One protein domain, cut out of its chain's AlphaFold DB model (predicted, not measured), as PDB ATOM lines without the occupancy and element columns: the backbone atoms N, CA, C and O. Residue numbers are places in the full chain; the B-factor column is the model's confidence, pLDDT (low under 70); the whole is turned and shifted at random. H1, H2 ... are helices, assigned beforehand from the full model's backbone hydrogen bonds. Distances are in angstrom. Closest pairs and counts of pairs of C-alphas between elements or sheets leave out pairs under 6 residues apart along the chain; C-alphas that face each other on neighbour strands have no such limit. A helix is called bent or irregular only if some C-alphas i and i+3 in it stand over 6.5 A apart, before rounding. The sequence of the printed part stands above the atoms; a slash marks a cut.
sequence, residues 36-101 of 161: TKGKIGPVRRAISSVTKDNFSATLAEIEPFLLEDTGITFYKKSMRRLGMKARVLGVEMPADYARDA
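AT A GLANCE: This is residues 36 to 101 of the 161 residues of an uncharacterized protein of Thalassiosira oceanica (UniProt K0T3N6). Three helices run side by side as a small up-and-down bundle, their centres making a triangle, with few contacts between them. The last stretch, residues 90 to 101, has no named element and folds back past H2 and H3 on the side away from H1. The printed part has 66 residues, with three named helices in the order H1, H2, H3 and no named strand, and the class is all helix. The whole is compact, with a radius of gyration of the C-alphas of 10.9 A and spans of 29 by 22 by 18 A.

HOW THE PARTS SIT: H1, residues 40 to 48, and H2, residues 55 to 68, form a helical hairpin. They only just touch, with 3 pairs of C-alphas within 8 A, and H2 does so with residues 58 to 62 alone. The closest C-alphas are those of Val 43 and Ile 62, 6.4 A apart, and the helices run opposite ways at a shallow tilt of 28 degrees. H3, residues 72 to 89, touches H1 with residues 78 to 82 alone. Their closest C-alphas, those of Ile 47 and Leu 82, are 6.6 A apart, and they run the same way at a shallow tilt of 18 degrees. H2 and H3 are close but not clearly touching. Their closest C-alphas, those of Leu 66 and Tyr 75, are 6.3 A apart, and they run opposite ways at a shallow tilt of 12 degrees. In H1 and H3 every O i to N i+4 pair is within hydrogen-bond range, and in H2 8 of 10 are.

IN THESE COORDINATES: H1 begins at C-alpha 40, (109.807, 176.424, 74.563), and is 12.5 A long from first to last C-alpha. H2 is 20.7 A long and only just irregular: C-alphas 61 and 64 are 6.9 A apart. H3, the longest, measures 25.5 A and ends at C-alpha 89, (115.149, 162.885, 92.956).

THE WHOLE: The C-alphas farthest apart, those of Gly 38 and Gly 90, are 30.5 A apart. The link from H1 to H2 is short and that from H2 to H3 tight. The printed part has no cut. The mean pLDDT of the printed part is 87.8, and residues 36 to 38 are under 70.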
ATOM      1  N   THR A  36     115.156 181.909  78.184       62.56
ATOM      2  CA  THR A  36     113.733 181.631  78.417       62.56
ATOM      3  C   THR A  36     112.815 182.514  77.591       62.56
ATOM      4  O   THR A  36     111.656 182.164  77.401       62.56
ATOM      5  N   LYS A  37     113.326 183.618  77.030       66.12
ATOM      6  CA  LYS A  37     112.523 184.599  76.293       66.12
ATOM      7  C   LYS A  37     111.869 183.969  75.052       66.12
ATOM      8  O   LYS A  37     112.522 183.746  74.030       66.12
ATOM      9  N   GLY A  38     110.581 183.638  75.169       67.75
ATOM     10  CA  GLY A  38     109.708 183.153  74.095       67.75
ATOM     11  C   GLY A  38     109.999 181.760  73.516       67.75
ATOM     12  O   GLY A  38     109.315 181.344  72.580       67.75
ATOM     13  N   LYS A  39     110.993 181.006  74.014       79.44
ATOM     14  CA  LYS A  39     111.396 179.719  73.409       79.44
ATOM     15  C   LYS A  39     111.123 178.528  74.328       79.44
ATOM     16  O   LYS A  39     111.791 178.300  75.328       79.44
ATOM     17  N   ILE A  40     110.212 177.664  73.875       85.19
ATOM     18  CA  ILE A  40     109.807 176.424  74.563       85.19
ATOM     19  C   ILE A  40     110.932 175.368  74.600       85.19
ATOM     20  O   ILE A  40     111.042 174.579  75.542       85.19
ATOM     21  N   GLY A  41     111.757 175.306  73.549       86.56
ATOM     22  CA  GLY A  41     112.797 174.284  73.380       86.56
ATOM     23  C   GLY A  41     113.836 174.255  74.512       86.56
ATOM     24  O   GLY A  41     114.027 173.186  75.098       86.56
ATOM     25  N   PRO A  42     114.481 175.392  74.836       86.50
ATOM     26  CA  PRO A  42     115.423 175.512  75.950       86.50
ATOM     27  C   PRO A  42     114.820 175.100  77.294       86.50
ATOM     28  O   PRO A  42     115.381 174.243  77.966       86.50
ATOM     29  N   VAL A  43     113.625 175.599  77.624       88.50
ATOM     30  CA  VAL A  43     112.923 175.262  78.876       88.50
ATOM     31  C   VAL A  43     112.652 173.765  78.974       88.50
ATOM     32  O   VAL A  43     112.922 173.127  79.988       88.50
ATOM     33  N   ARG A  44     112.182 173.146  77.887       89.75
ATOM     34  CA  ARG A  44     111.964 171.698  77.851       89.75
ATOM     35  C   ARG A  44     113.257 170.912  78.097       89.75
ATOM     36  O   ARG A  44     113.187 169.855  78.725       89.75
ATOM     37  N   ARG A  45     114.393 171.375  77.562       89.19
ATOM     38  CA  ARG A  45     115.699 170.731  77.774       89.19
ATOM     39  C   ARG A  45     116.146 170.889  79.222       89.19
ATOM     40  O   ARG A  45     116.468 169.871  79.823       89.19
ATOM     41  N   ALA A  46     116.030 172.093  79.779       88.75
ATOM     42  CA  ALA A  46     116.337 172.376  81.176       88.75
ATOM     43  C   ALA A  46     115.570 171.435  82.117       88.75
ATOM     44  O   ALA A  46     116.198 170.709  82.875       88.75
ATOM     45  N   ILE A  47     114.243 171.297  81.952       90.94
ATOM     46  CA  ILE A  47     113.412 170.353  82.737       90.94
ATOM     47  C   ILE A  47     113.908 168.900  82.612       90.94
ATOM     48  O   ILE A  47     113.826 168.115  83.559       90.94
ATOM     49  N   SER A  48     114.393 168.492  81.435       89.12
ATOM     50  CA  SER A  48     114.872 167.119  81.226       89.12
ATOM     51  C   SER A  48     116.233 166.841  81.865       89.12
ATOM     52  O   SER A  48     116.438 165.719  82.341       89.12
ATOM     53  N   SER A  49     117.111 167.848  81.914       89.25
ATOM     54  CA  SER A  49     118.465 167.787  82.478       89.25
ATOM     55  C   SER A  49     118.538 168.174  83.958       89.25
ATOM     56  O   SER A  49     119.632 168.300  84.492       89.25
ATOM     57  N   VAL A  50     117.395 168.348  84.630       90.19
ATOM     58  CA  VAL A  50     117.339 168.611  86.071       90.19
ATOM     59  C   VAL A  50     117.974 167.466  86.870       90.19
ATOM     60  O   VAL A  50     117.605 166.296  86.700       90.19
ATOM     61  N   THR A  51     118.877 167.838  87.777       91.06
ATOM     62  CA  THR A  51     119.517 166.992  88.796       91.06
ATOM     63  C   THR A  51     119.208 167.529  90.197       91.06
ATOM     64  O   THR A  51     118.595 168.588  90.321       91.06
ATOM     65  N   LYS A  52     119.610 166.811  91.257       89.81
ATOM     66  CA  LYS A  52     119.386 167.247  92.649       89.81
ATOM     67  C   LYS A  52     120.055 168.592  92.938       89.81
ATOM     68  O   LYS A  52     119.433 169.459  93.537       89.81
ATOM     69  N   ASP A  53     121.269 168.769  92.427       88.06
ATOM     70  CA  ASP A  53     122.117 169.929  92.726       88.06
ATOM     71  C   ASP A  53     121.651 171.201  92.005       88.06
ATOM     72  O   ASP A  53     121.847 172.306  92.497       88.06
ATOM     73  N   ASN A  54     120.984 171.046  90.855       87.50
ATOM     74  CA  ASN A  54     120.533 172.162  90.018       87.50
ATOM     75  C   ASN A  54     119.014 172.391  90.079       87.50
ATOM     76  O   ASN A  54     118.494 173.246  89.364       87.50
ATOM     77  N   PHE A  55     118.281 171.623  90.895       88.31
ATOM     78  CA  PHE A  55     116.816 171.653  90.923       88.31
ATOM     79  C   PHE A  55     116.286 173.056  91.246       88.31
ATOM     80  O   PHE A  55     115.506 173.609  90.476       88.31
ATOM     81  N   SER A  56     116.766 173.670  92.327       87.69
ATOM     82  CA  SER A  56     116.345 175.008  92.761       87.69
ATOM     83  C   SER A  56     116.664 176.094  91.729       87.69
ATOM     84  O   SER A  56     115.782 176.877  91.381       87.69
ATOM     85  N   ALA A  57     117.884 176.101  91.185       89.06
ATOM     86  CA  ALA A  57     118.304 177.057  90.161       89.06
ATOM     87  C   ALA A  57     117.432 176.952  88.898       89.06
ATOM     88  O   ALA A  57     116.914 177.953  88.408       89.06
ATOM     89  N   THR A  58     117.171 175.724  88.427       88.50
ATOM     90  CA  THR A  58     116.321 175.505  87.245       88.50
ATOM     91  C   THR A  58     114.888 175.980  87.458       88.50
ATOM     92  O   THR A  58     114.274 176.501  86.528       88.50
ATOM     93  N   LEU A  59     114.339 175.813  88.666       89.56
ATOM     94  CA  LEU A  59     112.988 176.272  88.972       89.56
ATOM     95  C   LEU A  59     112.894 177.795  88.883       89.56
ATOM     96  O   LEU A  59     111.970 178.285  88.231       89.56
ATOM     97  N   ALA A  60     113.859 178.508  89.469       89.25
ATOM     98  CA  ALA A  60     113.904 179.967  89.462       89.25
ATOM     99  C   ALA A  60     114.031 180.542  88.042       89.25
ATOM    100  O   ALA A  60     113.374 181.522  87.703       89.25
ATOM    101  N   GLU A  61     114.823 179.910  87.174       88.50
ATOM    102  CA  GLU A  61     114.982 180.355  85.784       88.50
ATOM    103  C   GLU A  61     113.727 180.111  84.938       88.50
ATOM    104  O   GLU A  61     113.377 180.923  84.081       88.50
ATOM    105  N   ILE A  62     113.052 178.979  85.141       89.94
ATOM    106  CA  ILE A  62     111.918 178.552  84.314       89.94
ATOM    107  C   ILE A  62     110.608 179.227  84.749       89.94
ATOM    108  O   ILE A  62     109.696 179.374  83.931       89.94
ATOM    109  N   GLU A  63     110.501 179.645  86.009       90.06
ATOM    110  CA  GLU A  63     109.276 180.202  86.586       90.06
ATOM    111  C   GLU A  63     108.723 181.422  85.835       90.06
ATOM    112  O   GLU A  63     107.545 181.377  85.467       90.06
ATOM    113  N   PRO A  64     109.523 182.451  85.482       89.62
ATOM    114  CA  PRO A  64     109.018 183.600  84.731       89.62
ATOM    115  C   PRO A  64     108.378 183.199  83.396       89.62
ATOM    116  O   PRO A  64     107.323 183.705  83.014       89.62
ATOM    117  N   PHE A  65     108.968 182.216  82.707       89.50
ATOM    118  CA  PHE A  65     108.418 181.694  81.459       89.50
ATOM    119  C   PHE A  65     107.076 180.991  81.686       89.50
ATOM    120  O   PHE A  65     106.129 181.211  80.930       89.50
ATOM    121  N   LEU A  66     106.969 180.159  82.729       89.38
ATOM    122  CA  LEU A  66     105.720 179.477  83.072       89.38
ATOM    123  C   LEU A  66     104.607 180.465  83.449       89.38
ATOM    124  O   LEU A  66     103.452 180.221  83.099       89.38
ATOM    125  N   LEU A  67     104.941 181.575  84.108       90.62
ATOM    126  CA  LEU A  67     103.963 182.576  84.528       90.62
ATOM    127  C   LEU A  67     103.415 183.400  83.354       90.62
ATOM    128  O   LEU A  67     102.197 183.598  83.260       90.62
ATOM    129  N   GLU A  68     104.290 183.854  82.452       87.69
ATOM    130  CA  GLU A  68     103.945 184.878  81.459       87.69
ATOM    131  C   GLU A  68     103.696 184.342  80.047       87.69
ATOM    132  O   GLU A  68     102.687 184.694  79.433       87.69
ATOM    133  N   ASP A  69     104.589 183.488  79.548       85.06
ATOM    134  CA  ASP A  69     104.712 183.185  78.115       85.06
ATOM    135  C   ASP A  69     104.131 181.816  77.724       85.06
ATOM    136  O   ASP A  69     104.094 181.452  76.543       85.06
ATOM    137  N   THR A  70     103.687 181.005  78.691       85.56
ATOM    138  CA  THR A  70     103.285 179.621  78.399       85.56
ATOM    139  C   THR A  70     101.809 179.417  78.113       85.56
ATOM    140  O   THR A  70     100.917 179.908  78.799       85.56
ATOM    141  N   GLY A  71     101.546 178.571  77.114       88.06
ATOM    142  CA  GLY A  71     100.225 178.004  76.870       88.06
ATOM    143  C   GLY A  71      99.879 176.865  77.839       88.06
ATOM    144  O   GLY A  71     100.750 176.145  78.333       88.06
ATOM    145  N   ILE A  72      98.576 176.631  78.028       88.31
ATOM    146  CA  ILE A  72      98.029 175.681  79.015       88.31
ATOM    147  C   ILE A  72      98.551 174.243  78.862       88.31
ATOM    148  O   ILE A  72      98.793 173.540  79.846       88.31
ATOM    149  N   THR A  73      98.754 173.783  77.624       90.75
ATOM    150  CA  THR A  73      99.218 172.420  77.334       90.75
ATOM    151  C   THR A  73     100.683 172.230  77.705       90.75
ATOM    152  O   THR A  73     101.053 171.167  78.213       90.75
ATOM    153  N   PHE A  74     101.509 173.252  77.469       90.81
ATOM    154  CA  PHE A  74     102.912 173.235  77.850       90.81
ATOM    155  C   PHE A  74     103.048 173.330  79.366       90.81
ATOM    156  O   PHE A  74     103.675 172.451  79.949       90.81
ATOM    157  N   TYR A  75     102.366 174.291  79.998       92.56
ATOM    158  CA  TYR A  75     102.317 174.440  81.454       92.56
ATOM    159  C   TYR A  75     101.966 173.113  82.154       92.56
ATOM    160  O   TYR A  75     102.754 172.592  82.946       92.56
ATOM    161  N   LYS A  76     100.851 172.471  81.768       91.62
ATOM    162  CA  LYS A  76     100.404 171.195  82.359       91.62
ATOM    163  C   LYS A  76     101.443 170.076  82.213       91.62
ATOM    164  O   LYS A  76     101.634 169.277  83.130       91.62
ATOM    165  N   LYS A  77     102.110 169.984  81.057       93.25
ATOM    166  CA  LYS A  77     103.153 168.972  80.816       93.25
ATOM    167  C   LYS A  77     104.426 169.271  81.602       93.25
ATOM    168  O   LYS A  77     105.037 168.329  82.103       93.25
ATOM    169  N   SER A  78     104.816 170.536  81.707       91.94
ATOM    170  CA  SER A  78     105.995 170.975  82.452       91.94
ATOM    171  C   SER A  78     105.835 170.708  83.945       91.94
ATOM    172  O   SER A  78     106.667 169.995  84.500       91.94
ATOM    173  N   MET A  79     104.710 171.108  84.550       92.25
ATOM    174  CA  MET A  79     104.402 170.815  85.959       92.25
ATOM    175  C   MET A  79     104.404 169.309  86.252       92.25
ATOM    176  O   MET A  79     104.999 168.858  87.227       92.25
ATOM    177  N   ARG A  80     103.820 168.489  85.364       93.00
ATOM    178  CA  ARG A  80     103.836 167.024  85.514       93.00
ATOM    179  C   ARG A  80     105.254 166.439  85.452       93.00
ATOM    180  O   ARG A  80     105.554 165.492  86.174       93.00
ATOM    181  N   ARG A  81     106.115 166.955  84.568       92.88
ATOM    182  CA  ARG A  81     107.509 166.495  84.428       92.88
ATOM    183  C   ARG A  81     108.353 166.896  85.628       92.88
ATOM    184  O   ARG A  81     109.082 166.047  86.132       92.88
ATOM    185  N   LEU A  82     108.218 168.139  86.083       92.44
ATOM    186  CA  LEU A  82     108.893 168.642  87.277       92.44
ATOM    187  C   LEU A  82     108.463 167.854  88.514       92.44
ATOM    188  O   LEU A  82     109.324 167.336  89.209       92.44
ATOM    189  N   GLY A  83     107.162 167.623  88.712       91.50
ATOM    190  CA  GLY A  83     106.669 166.813  89.830       91.50
ATOM    191  C   GLY A  83     107.166 165.362  89.806       91.50
ATOM    192  O   GLY A  83     107.536 164.818  90.842       91.50
ATOM    193  N   MET A  84     107.237 164.724  88.629       92.81
ATOM    194  CA  MET A  84     107.849 163.392  88.516       92.81
ATOM    195  C   MET A  84     109.345 163.418  88.835       92.81
ATOM    196  O   MET A  84     109.825 162.551  89.558       92.81
ATOM    197  N   LYS A  85     110.084 164.407  88.321       91.62
ATOM    198  CA  LYS A  85     111.518 164.563  88.592       91.62
ATOM    199  C   LYS A  85     111.783 164.822  90.072       91.62
ATOM    200  O   LYS A  85     112.640 164.153  90.627       91.62
ATOM    201  N   ALA A  86     111.013 165.697  90.709       91.44
ATOM    202  CA  ALA A  86     111.073 165.984  92.140       91.44
ATOM    203  C   ALA A  86     110.947 164.691  92.965       91.44
ATOM    204  O   ALA A  86     111.844 164.349  93.732       91.44
ATOM    205  N   ARG A  87     109.915 163.880  92.682       91.50
ATOM    206  CA  ARG A  87     109.694 162.579  93.340       91.50
ATOM    207  C   ARG A  87     110.838 161.589  93.123       91.50
ATOM    208  O   ARG A  87     111.271 160.953  94.072       91.50
ATOM    209  N   VAL A  88     111.334 161.463  91.891       91.94
ATOM    210  CA  VAL A  88     112.451 160.554  91.561       91.94
ATOM    211  C   VAL A  88     113.749 160.994  92.238       91.94
ATOM    212  O   VAL A  88     114.552 160.166  92.658       91.94
ATOM    213  N   LEU A  89     113.965 162.302  92.341       91.38
ATOM    214  CA  LEU A  89     115.149 162.885  92.956       91.38
ATOM    215  C   LEU A  89     115.046 162.943  94.492       91.38
ATOM    216  O   LEU A  89     116.072 163.125  95.148       91.38
ATOM    217  N   GLY A  90     113.856 162.734  95.064       90.56
ATOM    218  CA  GLY A  90     113.595 162.871  96.499       90.56
ATOM    219  C   GLY A  90     113.636 164.324  96.978       90.56
ATOM    220  O   GLY A  90     113.964 164.572  98.130       90.56
ATOM    221  N   VAL A  91     113.367 165.276  96.081       89.00
ATOM    222  CA  VAL A  91     113.327 166.715  96.373       89.00
ATOM    223  C   VAL A  91     111.869 167.160  96.379       89.00
ATOM    224  O   VAL A  91     111.086 166.728  95.531       89.00
ATOM    225  N   GLU A  92     111.495 168.013  97.327       86.94
ATOM    226  CA  GLU A  92     110.147 168.567  97.394       86.94
ATOM    227  C   GLU A  92     110.013 169.787  96.473       86.94
ATOM    228  O   GLU A  92     110.908 170.627  96.379       86.94
ATOM    229  N   MET A  93     108.900 169.856  95.741       85.12
ATOM    230  CA  MET A  93     108.588 170.993  94.876       85.12
ATOM    231  C   MET A  93     107.707 171.973  95.661       85.12
ATOM    232  O   MET A  93     106.719 171.516  96.240       85.12
ATOM    233  N   PRO A  94     108.002 173.288  95.656       86.12
ATOM    234  CA  PRO A  94     107.177 174.269  96.356       86.12
ATOM    235  C   PRO A  94     105.714 174.203  95.900       86.12
ATOM    236  O   PRO A  94     105.438 174.144  94.699       86.12
ATOM    237  N   ALA A  95     104.779 174.219  96.855       82.88
ATOM    238  CA  ALA A  95     103.346 174.091  96.579       82.88
ATOM    239  C   ALA A  95     102.796 175.247  95.724       82.88
ATOM    240  O   ALA A  95     101.884 175.047  94.919       82.88
ATOM    241  N   ASP A  96     103.398 176.429  95.854       85.25
ATOM    242  CA  ASP A  96     102.976 177.646  95.159       85.25
ATOM    243  C   ASP A  96     103.708 177.879  93.828       85.25
ATOM    244  O   ASP A  96     103.443 178.861  93.133       85.25
ATOM    245  N   TYR A  97     104.583 176.953  93.415       86.19
ATOM    246  CA  TYR A  97     105.377 177.108  92.198       86.19
ATOM    247  C   TYR A  97     104.503 177.260  90.947       86.19
ATOM    248  O   TYR A  97     103.702 176.377  90.617       86.19
ATOM    249  N   ALA A  98     104.699 178.369  90.227       83.00
ATOM    250  CA  ALA A  98     104.002 178.717  88.986       83.00
ATOM    251  C   ALA A  98     102.457 178.666  89.058       83.00
ATOM    252  O   ALA A  98     101.785 178.608  88.020       83.00
ATOM    253  N   ARG A  99     101.872 178.722  90.264       83.06
ATOM    254  CA  ARG A  99     100.418 178.656  90.485       83.06
ATOM    255  C   ARG A  99      99.684 179.805  89.797       83.06
ATOM    256  O   ARG A  99      98.583 179.606  89.279       83.06
ATOM    257  N   ASP A 100     100.336 180.963  89.710       83.00
ATOM    258  CA  ASP A 100      99.782 182.189  89.142       83.00
ATOM    259  C   ASP A 100      99.916 182.336  87.624       83.00
ATOM    260  O   ASP A 100      99.703 183.414  87.073       83.00
ATOM    261  N   ALA A 101     100.169 181.240  86.907       87.00
ATOM    262  CA  ALA A 101     100.298 181.276  85.457       87.00
ATOM    263  C   ALA A 101      99.058 181.873  84.765       87.00
ATOM    264  O   ALA A 101      97.925 181.413  84.982       87.00
TER     265      ALA A 101